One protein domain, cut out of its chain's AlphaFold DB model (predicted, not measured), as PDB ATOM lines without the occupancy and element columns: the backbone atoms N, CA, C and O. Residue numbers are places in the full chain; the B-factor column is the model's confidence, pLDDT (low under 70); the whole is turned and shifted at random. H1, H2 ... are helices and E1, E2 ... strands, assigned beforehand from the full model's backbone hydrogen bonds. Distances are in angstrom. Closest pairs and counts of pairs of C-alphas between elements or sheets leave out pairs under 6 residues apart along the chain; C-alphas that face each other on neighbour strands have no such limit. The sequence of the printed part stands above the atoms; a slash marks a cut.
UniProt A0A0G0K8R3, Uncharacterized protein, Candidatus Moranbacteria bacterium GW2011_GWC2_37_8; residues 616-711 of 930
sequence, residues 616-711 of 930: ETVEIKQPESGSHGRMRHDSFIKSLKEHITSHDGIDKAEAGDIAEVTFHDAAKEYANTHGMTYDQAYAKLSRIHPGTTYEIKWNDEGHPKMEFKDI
ATOM      1  N   GLU A 616     233.561 242.652 204.812       89.31
ATOM      2  CA  GLU A 616     232.452 242.425 203.884       89.31
ATOM      3  C   GLU A 616     231.146 242.949 204.472       89.31
ATOM      4  O   GLU A 616     230.717 242.516 205.539       89.31
ATOM      5  N   THR A 617     230.496 243.886 203.780       88.44
ATOM      6  CA  THR A 617     229.158 244.357 204.151       88.44
ATOM      7  C   THR A 617     228.102 243.453 203.524       88.44
ATOM      8  O   THR A 617     228.031 243.327 202.301       88.44
ATOM      9  N   VAL A 618     227.248 242.863 204.356       86.19
ATOM     10  CA  VAL A 618     226.165 241.969 203.945       86.19
ATOM     11  C   VAL A 618     224.820 242.600 204.298       86.19
ATOM     12  O   VAL A 618     224.586 243.047 205.423       86.19
ATOM     13  N   GLU A 619     223.912 242.631 203.325       85.00
ATOM     14  CA  GLU A 619     222.519 243.029 203.529       85.00
ATOM     15  C   GLU A 619     221.628 241.790 203.663       85.00
ATOM     16  O   GLU A 619     221.665 240.879 202.830       85.00
ATOM     17  N   ILE A 620     220.788 241.771 204.699       80.19
ATOM     18  CA  ILE A 620     219.804 240.707 204.906       80.19
ATOM     19  C   ILE A 620     218.709 240.797 203.839       80.19
ATOM     20  O   ILE A 620     217.811 241.639 203.925       80.19
ATOM     21  N   LYS A 621     218.728 239.885 202.867       75.44
ATOM     22  CA  LYS A 621     217.667 239.764 201.858       75.44
ATOM     23  C   LYS A 621     216.393 239.155 202.458       75.44
ATOM     24  O   LYS A 621     216.450 238.344 203.383       75.44
ATOM     25  N   GLN A 622     215.230 239.526 201.918       69.25
ATOM     26  CA  GLN A 622     213.976 238.847 202.259       69.25
ATOM     27  C   GLN A 622     214.034 237.375 201.813       69.25
ATOM     28  O   GLN A 622     214.460 237.112 200.687       69.25
ATOM     29  N   PRO A 623     213.591 236.413 202.645       59.28
ATOM     30  CA  PRO A 623     213.434 235.034 202.201       59.28
ATOM     31  C   PRO A 623     212.321 234.949 201.147       59.28
ATOM     32  O   PRO A 623     211.250 235.526 201.326       59.28
ATOM     33  N   GLU A 624     212.546 234.184 200.076       57.38
ATOM     34  CA  GLU A 624     211.619 234.072 198.932       57.38
ATOM     35  C   GLU A 624     210.212 233.562 199.319       57.38
ATOM     36  O   GLU A 624     209.234 233.780 198.607       57.38
ATOM     37  N   SER A 625     210.078 232.900 200.474       49.41
ATOM     38  CA  SER A 625     208.845 232.268 200.943       49.41
ATOM     39  C   SER A 625     207.986 233.160 201.857       49.41
ATOM     40  O   SER A 625     207.793 232.834 203.028       49.41
ATOM     41  N   GLY A 626     207.440 234.259 201.324       51.50
ATOM     42  CA  GLY A 626     206.172 234.894 201.750       51.50
ATOM     43  C   GLY A 626     205.969 235.356 203.210       51.50
ATOM     44  O   GLY A 626     204.893 235.862 203.533       51.50
ATOM     45  N   SER A 627     206.940 235.202 204.112       51.62
ATOM     46  CA  SER A 627     206.784 235.525 205.534       51.62
ATOM     47  C   SER A 627     206.746 237.036 205.755       51.62
ATOM     48  O   SER A 627     207.733 237.727 205.506       51.62
ATOM     49  N   HIS A 628     205.621 237.551 206.252       53.56
ATOM     50  CA  HIS A 628     205.396 238.985 206.444       53.56
ATOM     51  C   HIS A 628     206.420 239.617 207.412       53.56
ATOM     52  O   HIS A 628     206.328 239.455 208.628       53.56
ATOM     53  N   GLY A 629     207.401 240.340 206.859       60.91
ATOM     54  CA  GLY A 629     208.292 241.290 207.546       60.91
ATOM     55  C   GLY A 629     209.316 240.736 208.549       60.91
ATOM     56  O   GLY A 629     210.283 241.427 208.850       60.91
ATOM     57  N   ARG A 630     209.143 239.516 209.072       65.69
ATOM     58  CA  ARG A 630     209.963 238.948 210.159       65.69
ATOM     59  C   ARG A 630     210.949 237.906 209.641       65.69
ATOM     60  O   ARG A 630     210.530 236.809 209.271       65.69
ATOM     61  N   MET A 631     212.251 238.200 209.692       74.88
ATOM     62  CA  MET A 631     213.264 237.149 209.588       74.88
ATOM     63  C   MET A 631     213.336 236.406 210.927       74.88
ATOM     64  O   MET A 631     213.510 237.027 211.971       74.88
ATOM     65  N   ARG A 632     213.166 235.079 210.911       80.19
ATOM     66  CA  ARG A 632     213.383 234.236 212.099       80.19
ATOM     67  C   ARG A 632     214.876 233.986 212.299       80.19
ATOM     68  O   ARG A 632     215.612 233.977 211.315       80.19
ATOM     69  N   HIS A 633     215.286 233.679 213.530       84.94
ATOM     70  CA  HIS A 633     216.656 233.265 213.855       84.94
ATOM     71  C   HIS A 633     217.196 232.205 212.874       84.94
ATOM     72  O   HIS A 633     218.186 232.466 212.205       84.94
ATOM     73  N   ASP A 634     216.475 231.101 212.655       84.06
ATOM     74  CA  ASP A 634     216.875 230.032 211.722       84.06
ATOM     75  C   ASP A 634     217.103 230.541 210.285       84.06
ATOM     76  O   ASP A 634     217.954 230.039 209.555       84.06
ATOM     77  N   SER A 635     216.334 231.549 209.857       83.75
ATOM     78  CA  SER A 635     216.479 232.171 208.533       83.75
ATOM     79  C   SER A 635     217.694 233.096 208.472       83.75
ATOM     80  O   SER A 635     218.369 233.135 207.446       83.75
ATOM     81  N   PHE A 636     217.998 233.800 209.567       87.06
ATOM     82  CA  PHE A 636     219.216 234.592 209.699       87.06
ATOM     83  C   PHE A 636     220.460 233.699 209.701       87.06
ATOM     84  O   PHE A 636     221.342 233.893 208.869       87.06
ATOM     85  N   ILE A 637     220.494 232.671 210.560       91.88
ATOM     86  CA  ILE A 637     221.587 231.692 210.624       91.88
ATOM     87  C   ILE A 637     221.773 231.005 209.272       91.88
ATOM     88  O   ILE A 637     222.900 230.886 208.805       91.88
ATOM     89  N   LYS A 638     220.687 230.637 208.578       90.75
ATOM     90  CA  LYS A 638     220.770 230.109 207.211       90.75
ATOM     91  C   LYS A 638     221.404 231.109 206.233       90.75
ATOM     92  O   LYS A 638     222.280 230.712 205.474       90.75
ATOM     93  N   SER A 639     221.005 232.383 206.257       87.62
ATOM     94  CA  SER A 639     221.583 233.418 205.383       87.62
ATOM     95  C   SER A 639     223.065 233.673 205.680       87.62
ATOM     96  O   SER A 639     223.849 233.854 204.750       87.62
ATOM     97  N   LEU A 640     223.452 233.679 206.959       91.81
ATOM     98  CA  LEU A 640     224.838 233.844 207.395       91.81
ATOM     99  C   LEU A 640     225.683 232.619 207.008       91.81
ATOM    100  O   LEU A 640     226.762 232.771 206.445       91.81
ATOM    101  N   LYS A 641     225.149 231.407 207.194       94.12
ATOM    102  CA  LYS A 641     225.746 230.139 206.749       94.12
ATOM    103  C   LYS A 641     225.944 230.091 205.236       94.12
ATOM    104  O   LYS A 641     227.004 229.673 204.785       94.12
ATOM    105  N   GLU A 642     224.957 230.506 204.441       92.12
ATOM    106  CA  GLU A 642     225.072 230.569 202.974       92.12
ATOM    107  C   GLU A 642     226.179 231.540 202.533       92.12
ATOM    108  O   GLU A 642     226.940 231.221 201.621       92.12
ATOM    109  N   HIS A 643     226.332 232.673 203.224       91.12
ATOM    110  CA  HIS A 643     227.423 233.617 202.987       91.12
ATOM    111  C   HIS A 643     228.798 233.071 203.431       91.12
ATOM    112  O   HIS A 643     229.755 233.138 202.659       91.12
ATOM    113  N   ILE A 644     228.902 232.445 204.607       92.94
ATOM    114  CA  ILE A 644     230.139 231.795 205.086       92.94
ATOM    115  C   ILE A 644     230.557 230.648 204.152       92.94
ATOM    116  O   ILE A 644     231.718 230.565 203.779       92.94
ATOM    117  N   THR A 645     229.608 229.837 203.671       92.94
ATOM    118  CA  THR A 645     229.862 228.751 202.694       92.94
ATOM    119  C   THR A 645     230.393 229.274 201.346       92.94
ATOM    120  O   THR A 645     230.881 228.493 200.534       92.94
ATOM    121  N   SER A 646     230.289 230.580 201.064       90.38
ATOM    122  CA  SER A 646     230.864 231.182 199.851       90.38
ATOM    123  C   SER A 646     232.344 231.571 199.986       90.38
ATOM    124  O   SER A 646     232.945 231.994 199.001       90.38
ATOM    125  N   HIS A 647     232.934 231.414 201.176       89.50
ATOM    126  CA  HIS A 647     234.371 231.553 201.397       89.50
ATOM    127  C   HIS A 647     235.084 230.216 201.137       89.50
ATOM    128  O   HIS A 647     234.671 229.169 201.636       89.50
ATOM    129  N   ASP A 648     236.165 230.255 200.352       87.69
ATOM    130  CA  ASP A 648     236.939 229.062 199.994       87.69
ATOM    131  C   ASP A 648     237.516 228.364 201.238       87.69
ATOM    132  O   ASP A 648     238.171 228.989 202.070       87.69
ATOM    133  N   GLY A 649     237.318 227.047 201.322       89.38
ATOM    134  CA  GLY A 649     237.912 226.186 202.351       89.38
ATOM    135  C   GLY A 649     237.008 225.825 203.533       89.38
ATOM    136  O   GLY A 649     237.360 224.892 204.246       89.38
ATOM    137  N   ILE A 650     235.850 226.474 203.706       90.06
ATOM    138  CA  ILE A 650     234.899 226.169 204.792       90.06
ATOM    139  C   ILE A 650     233.825 225.195 204.292       90.06
ATOM    140  O   ILE A 650     233.177 225.445 203.270       90.06
ATOM    141  N   ASP A 651     233.603 224.086 205.004       93.88
ATOM    142  CA  ASP A 651     232.590 223.102 204.597       93.88
ATOM    143  C   ASP A 651     231.155 223.460 205.047       93.88
ATOM    144  O   ASP A 651     230.904 224.362 205.847       93.88
ATOM    145  N   LYS A 652     230.152 222.761 204.495       89.50
ATOM    146  CA  LYS A 652     228.731 223.046 204.773       89.50
ATOM    147  C   LYS A 652     228.269 222.686 206.185       89.50
ATOM    148  O   LYS A 652     227.204 223.165 206.575       89.50
ATOM    149  N   ALA A 653     228.951 221.813 206.911       86.94
ATOM    150  CA  ALA A 653     228.675 221.556 208.319       86.94
ATOM    151  C   ALA A 653     229.300 222.679 209.155       86.94
ATOM    152  O   ALA A 653     228.558 223.422 209.797       86.94
ATOM    153  N   GLU A 654     230.608 222.884 208.991       92.06
ATOM    154  CA  GLU A 654     231.427 223.896 209.667       92.06
ATOM    155  C   GLU A 654     230.854 225.318 209.531       92.06
ATOM    156  O   GLU A 654     230.687 226.028 210.521       92.06
ATOM    157  N   ALA A 655     230.408 225.711 208.331       91.88
ATOM    158  CA  ALA A 655     229.753 227.001 208.094       91.88
ATOM    159  C   ALA A 655     228.454 227.211 208.904       91.88
ATOM    160  O   ALA A 655     227.983 228.340 209.024       91.88
ATOM    161  N   GLY A 656     227.827 226.140 209.411       91.25
ATOM    162  CA  GLY A 656     226.691 226.236 210.335       91.25
ATOM    163  C   GLY A 656     227.130 226.626 211.734       91.25
ATOM    164  O   GLY A 656     226.634 227.616 212.264       91.25
ATOM    165  N   ASP A 657     228.089 225.882 212.274       91.50
ATOM    166  CA  ASP A 657     228.611 226.083 213.623       91.50
ATOM    167  C   ASP A 657     229.265 227.472 213.742       91.50
ATOM    168  O   ASP A 657     229.002 228.206 214.694       91.50
ATOM    169  N   ILE A 658     230.021 227.895 212.718       93.50
ATOM    170  CA  ILE A 658     230.580 229.254 212.635       93.50
ATOM    171  C   ILE A 658     229.460 230.309 212.610       93.50
ATOM    172  O   ILE A 658     229.528 231.282 213.358       93.50
ATOM    173  N   ALA A 659     228.405 230.132 211.802       94.69
ATOM    174  CA  ALA A 659     227.296 231.092 211.738       94.69
ATOM    175  C   ALA A 659     226.572 231.254 213.088       94.69
ATOM    176  O   ALA A 659     226.199 232.369 213.463       94.69
ATOM    177  N   GLU A 660     226.380 230.155 213.818       94.25
ATOM    178  CA  GLU A 660     225.736 230.149 215.133       94.25
ATOM    179  C   GLU A 660     226.611 230.851 216.185       94.25
ATOM    180  O   GLU A 660     226.143 231.784 216.845       94.25
ATOM    181  N   VAL A 661     227.905 230.513 216.265       94.69
ATOM    182  CA  VAL A 661     228.872 231.180 217.160       94.69
ATOM    183  C   VAL A 661     228.964 232.683 216.868       94.69
ATOM    184  O   VAL A 661     228.802 233.495 217.781       94.69
ATOM    185  N   THR A 662     229.128 233.076 215.600       94.94
ATOM    186  CA  THR A 662     229.217 234.486 215.187       94.94
ATOM    187  C   THR A 662     227.950 235.280 215.528       94.94
ATOM    188  O   THR A 662     228.048 236.443 215.931       94.94
ATOM    189  N   PHE A 663     226.755 234.682 215.428       95.50
ATOM    190  CA  PHE A 663     225.520 235.336 215.879       95.50
ATOM    191  C   PHE A 663     225.465 235.488 217.403       95.50
ATOM    192  O   PHE A 663     225.084 236.549 217.900       95.50
ATOM    193  N   HIS A 664     225.859 234.458 218.154       95.31
ATOM    194  CA  HIS A 664     225.868 234.504 219.614       95.31
ATOM    195  C   HIS A 664     226.866 235.526 220.171       95.31
ATOM    196  O   HIS A 664     226.541 236.224 221.132       95.31
ATOM    197  N   ASP A 665     228.040 235.674 219.561       95.31
ATOM    198  CA  ASP A 665     229.014 236.689 219.969       95.31
ATOM    199  C   ASP A 665     228.553 238.108 219.620       95.31
ATOM    200  O   ASP A 665     228.643 239.001 220.466       95.31
ATOM    201  N   ALA A 666     227.927 238.308 218.456       95.25
ATOM    202  CA  ALA A 666     227.272 239.574 218.135       95.25
ATOM    203  C   ALA A 666     226.101 239.893 219.090       95.25
ATOM    204  O   ALA A 666     225.868 241.059 219.410       95.25
ATOM    205  N   ALA A 667     225.389 238.881 219.603       95.81
ATOM    206  CA  ALA A 667     224.358 239.068 220.624       95.81
ATOM    207  C   ALA A 667     224.937 239.473 221.990       95.81
ATOM    208  O   ALA A 667     224.379 240.359 222.639       95.81
ATOM    209  N   LYS A 668     226.078 238.903 222.407       96.44
ATOM    210  CA  LYS A 668     226.813 239.341 223.614       96.44
ATOM    211  C   LYS A 668     227.320 240.778 223.467       96.44
ATOM    212  O   LYS A 668     227.171 241.577 224.389       96.44
ATOM    213  N   GLU A 669     227.887 241.128 222.313       95.44
ATOM    214  CA  GLU A 669     228.360 242.487 222.041       95.44
ATOM    215  C   GLU A 669     227.196 243.488 222.036       95.44
ATOM    216  O   GLU A 669     227.255 244.495 222.740       95.44
ATOM    217  N   TYR A 670     226.081 243.162 221.373       94.81
ATOM    218  CA  TYR A 670     224.869 243.984 221.396       94.81
ATOM    219  C   TYR A 670     224.309 244.171 222.817       94.81
ATOM    220  O   TYR A 670     223.937 245.292 223.173       94.81
ATOM    221  N   ALA A 671     224.285 243.107 223.632       96.25
ATOM    222  CA  ALA A 671     223.861 243.148 225.033       96.25
ATOM    223  C   ALA A 671     224.703 244.137 225.853       96.25
ATOM    224  O   ALA A 671     224.156 245.049 226.479       96.25
ATOM    225  N   ASN A 672     226.032 244.008 225.762       95.62
ATOM    226  CA  ASN A 672     226.995 244.871 226.444       95.62
ATOM    227  C   ASN A 672     226.865 246.339 226.004       95.62
ATOM    228  O   ASN A 672     226.825 247.232 226.848       95.62
ATOM    229  N   THR A 673     226.752 246.604 224.697       96.12
ATOM    230  CA  THR A 673     226.634 247.969 224.152       96.12
ATOM    231  C   THR A 673     225.335 248.669 224.565       96.12
ATOM    232  O   THR A 673     225.322 249.891 224.697       96.12
ATOM    233  N   HIS A 674     224.247 247.923 224.782       95.06
ATOM    234  CA  HIS A 674     222.921 248.486 225.071       95.06
ATOM    235  C   HIS A 674     222.458 248.303 226.527       95.06
ATOM    236  O   HIS A 674     221.317 248.642 226.837       95.06
ATOM    237  N   GLY A 675     223.310 247.776 227.415       95.88
ATOM    238  CA  GLY A 675     222.993 247.602 228.837       95.88
ATOM    239  C   GLY A 675     221.814 246.657 229.105       95.88
ATOM    240  O   GLY A 675     221.021 246.912 230.009       95.88
ATOM    241  N   MET A 676     221.672 245.597 228.304       97.38
ATOM    242  CA  MET A 676     220.602 244.595 228.428       97.38
ATOM    243  C   MET A 676     221.175 243.197 228.675       97.38
ATOM    244  O   MET A 676     222.366 242.969 228.467       97.38
ATOM    245  N   THR A 677     220.348 242.242 229.112       95.25
ATOM    246  CA  THR A 677     220.817 240.856 229.262       95.25
ATOM    247  C   THR A 677     221.074 240.210 227.900       95.25
ATOM    248  O   THR A 677     220.515 240.610 226.875       95.25
ATOM    249  N   TYR A 678     221.907 239.172 227.888       95.44
ATOM    250  CA  TYR A 678     222.170 238.379 226.690       95.44
ATOM    251  C   TYR A 678     220.880 237.802 226.074       95.44
ATOM    252  O   TYR A 678     220.681 237.923 224.867       95.44
ATOM    253  N   ASP A 679     219.955 237.284 226.890       92.88
ATOM    254  CA  ASP A 679     218.678 236.743 226.399       92.88
ATOM    255  C   ASP A 679     217.788 237.830 225.783       92.88
ATOM    256  O   ASP A 679     217.129 237.600 224.769       92.88
ATOM    257  N   GLN A 680     217.800 239.043 226.351       93.38
ATOM    258  CA  GLN A 680     217.105 240.199 225.782       93.38
ATOM    259  C   GLN A 680     217.704 240.589 224.426       93.38
ATOM    260  O   GLN A 680     216.956 240.814 223.475       93.38
ATOM    261  N   ALA A 681     219.035 240.617 224.303       95.50
ATOM    262  CA  ALA A 681     219.713 240.877 223.036       95.50
ATOM    263  C   ALA A 681     219.415 239.792 221.990       95.50
ATOM    264  O   ALA A 681     219.013 240.117 220.874       95.50
ATOM    265  N   TYR A 682     219.520 238.512 222.354       94.62
ATOM    266  CA  TYR A 682     219.206 237.376 221.484       94.62
ATOM    267  C   TYR A 682     217.734 237.396 221.024       94.62
ATOM    268  O   TYR A 682     217.441 237.272 219.830       94.62
ATOM    269  N   ALA A 683     216.787 237.655 221.933       90.38
ATOM    270  CA  ALA A 683     215.359 237.785 221.620       90.38
ATOM    271  C   ALA A 683     215.031 238.999 220.726       90.38
ATOM    272  O   ALA A 683     214.023 238.987 220.013       90.38
ATOM    273  N   LYS A 684     215.867 240.044 220.750       92.69
ATOM    274  CA  LYS A 684     215.724 241.242 219.911       92.69
ATOM    275  C   LYS A 684     216.355 241.044 218.527       92.69
ATOM    276  O   LYS A 684     215.718 241.336 217.517       92.69
ATOM    277  N   LEU A 685     217.567 240.487 218.462       92.62
ATOM    278  CA  LEU A 685     218.284 240.197 217.212       92.62
ATOM    279  C   LEU A 685     217.657 239.036 216.416       92.62
ATOM    280  O   LEU A 685     217.765 238.985 215.196       92.62
ATOM    281  N   SER A 686     216.908 238.141 217.062       89.19
ATOM    282  CA  SER A 686     216.072 237.137 216.377       89.19
ATOM    283  C   SER A 686     214.791 237.710 215.736       89.19
ATOM    284  O   SER A 686     214.009 236.952 215.158       89.19
ATOM    285  N   ARG A 687     214.570 239.035 215.817       88.88
ATOM    286  CA  ARG A 687     213.436 239.778 215.226       88.88
ATOM    287  C   ARG A 687     213.889 240.928 214.314       88.88
ATOM    288  O   ARG A 687     213.237 241.972 214.231       88.88
ATOM    289  N   ILE A 688     215.024 240.747 213.649       89.69
ATOM    290  CA  ILE A 688     215.569 241.718 212.701       89.69
ATOM    291  C   ILE A 688     214.713 241.771 211.421       89.69
ATOM    292  O   ILE A 688     214.231 240.755 210.913       89.69
ATOM    293  N   HIS A 689     214.519 242.983 210.905       87.50
ATOM    294  CA  HIS A 689     213.828 243.253 209.650       87.50
ATOM    295  C   HIS A 689     214.785 243.047 208.454       87.50
ATOM    296  O   HIS A 689     215.926 243.523 208.500       87.50
ATOM    297  N   PRO A 690     214.340 242.398 207.361       79.31
ATOM    298  CA  PRO A 690     215.097 242.312 206.107       79.31
ATOM    299  C   PRO A 690     215.468 243.704 205.563       79.31
ATOM    300  O   PRO A 690     214.625 244.597 205.531       79.31
ATOM    301  N   GLY A 691     216.718 243.922 205.161       82.12
ATOM    302  CA  GLY A 691     217.273 245.264 204.917       82.12
ATOM    303  C   GLY A 691     217.956 245.895 206.141       82.12
ATOM    304  O   GLY A 691     218.209 247.099 206.164       82.12
ATOM    305  N   THR A 692     218.248 245.096 207.168       87.69
ATOM    306  CA  THR A 692     219.331 245.373 208.125       87.69
ATOM    307  C   THR A 692     220.668 244.992 207.500       87.69
ATOM    308  O   THR A 692     220.766 243.962 206.824       87.69
ATOM    309  N   THR A 693     221.695 245.805 207.744       89.88
ATOM    310  CA  THR A 693     223.057 245.587 207.243       89.88
ATOM    311  C   THR A 693     224.031 245.298 208.381       89.88
ATOM    312  O   THR A 693     223.979 245.908 209.456       89.88
ATOM    313  N   TYR A 694     224.940 244.361 208.134       91.56
ATOM    314  CA  TYR A 694     226.031 244.010 209.037       91.56
ATOM    315  C   TYR A 694     227.346 243.894 208.264       91.56
ATOM    316  O   TYR A 694     227.356 243.597 207.072       91.56
ATOM    317  N   GLU A 695     228.461 244.159 208.934       93.81
ATOM    318  CA  GLU A 695     229.799 243.841 208.439       93.81
ATOM    319  C   GLU A 695     230.267 242.522 209.046       93.81
ATOM    320  O   GLU A 695     230.096 242.296 210.243       93.81
ATOM    321  N   ILE A 696     230.906 241.680 208.238       94.44
ATOM    322  CA  ILE A 696     231.770 240.607 208.722       94.44
ATOM    323  C   ILE A 696     233.223 241.053 208.580       94.44
ATOM    324  O   ILE A 696     233.639 241.547 207.530       94.44
ATOM    325  N   LYS A 697     233.995 240.861 209.648       94.38
ATOM    326  CA  LYS A 697     235.443 241.060 209.705       94.38
ATOM    327  C   LYS A 697     236.080 239.736 210.087       94.38
ATOM    328  O   LYS A 697     235.864 239.248 211.195       94.38
ATOM    329  N   TRP A 698     236.845 239.154 209.176       90.69
ATOM    330  CA  TRP A 698     237.602 237.934 209.451       90.69
ATOM    331  C   TRP A 698     238.870 238.285 210.232       90.69
ATOM    332  O   TRP A 698     239.574 239.225 209.858       90.69
ATOM    333  N   ASN A 699     239.140 237.568 211.326       88.00
ATOM    334  CA  ASN A 699     240.419 237.664 212.030       88.00
ATOM    335  C   ASN A 699     241.486 236.769 211.361       88.00
ATOM    336  O   ASN A 699     241.174 235.963 210.482       88.00
ATOM    337  N   ASP A 700     242.740 236.886 211.806       85.50
ATOM    338  CA  ASP A 700     243.875 236.115 211.265       85.50
ATOM    339  C   ASP A 700     243.756 234.590 211.492       85.50
ATOM    340  O   ASP A 700     244.477 233.810 210.874       85.50
ATOM    341  N   GLU A 701     242.841 234.158 212.366       84.56
ATOM    342  CA  GLU A 701     242.549 232.754 212.684       84.56
ATOM    343  C   GLU A 701     241.440 232.167 211.789       84.56
ATOM    344  O   GLU A 701     241.126 230.984 211.891       84.56
ATOM    345  N   GLY A 702     240.830 232.974 210.910       83.62
ATOM    346  CA  GLY A 702     239.711 232.550 210.064       83.62
ATOM    347  C   GLY A 702     238.348 232.563 210.767       83.62
ATOM    348  O   GLY A 702     237.388 232.004 210.244       83.62
ATOM    349  N   HIS A 703     238.220 233.224 211.919       85.31
ATOM    350  CA  HIS A 703     236.945 233.407 212.610       85.31
ATOM    351  C   HIS A 703     236.267 234.732 212.195       85.31
ATOM    352  O   HIS A 703     236.866 235.807 212.324       85.31
ATOM    353  N   PRO A 704     235.010 234.698 211.707       94.56
ATOM    354  CA  PRO A 704     234.275 235.897 211.329       94.56
ATOM    355  C   PRO A 704     233.646 236.574 212.553       94.56
ATOM    356  O   PRO A 704     232.744 236.030 213.194       94.56
ATOM    357  N   LYS A 705     234.060 237.813 212.839       94.88
ATOM    358  CA  LYS A 705     233.358 238.704 213.767       94.88
ATOM    359  C   LYS A 705     232.296 239.506 213.013       94.88
ATOM    360  O   LYS A 705     232.612 240.174 212.031       94.88
ATOM    361  N   MET A 706     231.055 239.484 213.495       95.44
ATOM    362  CA  MET A 706     229.949 240.253 212.923       95.44
ATOM    363  C   MET A 706     229.684 241.542 213.710       95.44
ATOM    364  O   MET A 706     229.514 241.510 214.925       95.44
ATOM    365  N   GLU A 707     229.591 242.667 213.005       93.88
ATOM    366  CA  GLU A 707     229.304 243.994 213.551       93.88
ATOM    367  C   GLU A 707     228.093 244.597 212.819       93.88
ATOM    368  O   GLU A 707     228.159 244.924 211.633       93.88
ATOM    369  N   PHE A 708     226.959 244.741 213.505       91.25
ATOM    370  CA  PHE A 708     225.766 245.346 212.911       91.25
ATOM    371  C   PHE A 708     225.940 246.860 212.696       91.25
ATOM    372  O   PHE A 708     226.380 247.560 213.607       91.25
ATOM    373  N   LYS A 709     225.540 247.380 211.526       90.56
ATOM    374  CA  LYS A 709     225.666 248.814 211.188       90.56
ATOM    375  C   LYS A 709     224.359 249.585 211.271       90.56
ATOM    376  O   LYS A 709     224.331 250.671 211.837       90.56
ATOM    377  N   ASP A 710     223.292 249.024 210.716       88.62
ATOM    378  CA  ASP A 710     221.961 249.630 210.715       88.62
ATOM    379  C   ASP A 710     220.922 248.548 211.015       88.62
ATOM    380  O   ASP A 710     220.457 247.842 210.115       88.62
ATOM    381  N   ILE A 711     220.616 248.364 212.308       91.00
ATOM    382  CA  ILE A 711     219.650 247.361 212.762       91.00
ATOM    383  C   ILE A 711     218.245 247.942 212.713       91.00
ATOM    384  O   ILE A 711     217.816 248.691 213.593       91.00
TER     385      ILE A 711
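This is residues 616 to 711 of the 930 residues of an uncharacterized protein of Candidatus Moranbacteria bacterium GW2011_GWC2_37_8 (UniProt A0A0G0K8R3). A small, three-stranded antiparallel sheet forms a wall, and the long helix H2 packs slantwise over its edge strand E3. H1 crosses the first part of H2 and only grazes the sheet, while the short H3 folds back from the last part of H2; residues 620 to 632 make a long loop between E1 and H1. The 96 printed residues hold E1, H1, H2, H3, E2 and E3 along the chain, with sheet order E1 - E2 - E3, class mixed. The whole is compact, with a radius of gyration of the C-alphas of 13.0 A, and spans 34 by 34 by 21 A.

Find C-alpha 616 at (232.452, 242.425, 203.884), where E1, residues 616 to 619, begins. H1 is residues 633 to 644, 16.2 A long. H2, residues 654 to 674, starts at C-alpha 654 (231.427, 223.896, 209.667) and runs 30.2 A. H3 is residues 678 to 685. E2 is residues 693 to 698, 16.6 A, and E3 is residues 704 to 710, 18.5 A, ending at C-alpha 710 (221.961, 249.630, 210.715).

Look at N 618 and O 694, 2.8 A apart, for E1 and E2, and at N 695 and O 707, 2.8 A, for the hairpin E2 and E3. H2 is on the sheet at a height of 5.6 A; its closest C-alphas with E3 are Ala 666 and Met 706, 5.9 A. H2 touches H1 with residues 655 to 663 alone, closest C-alphas Lys 641 and Ala 655, 5.3 A, at a steep tilt of 62 degrees, opposite ways. H2 touches H3 with residues 664 to 671 alone, closest C-alphas Ala 671 and Ala 681, 5.1 A, about perpendicular at 74 degrees. In H1, H2 and H3 every O i to N i+4 pair is within hydrogen-bond range.

The C-alphas farthest apart are those of Gly 626 and Asp 700, 38.9 A. The printed part has no cut, and the link E1 to H1 is long. Look for pLDDT under 70 at residues 622 to 630.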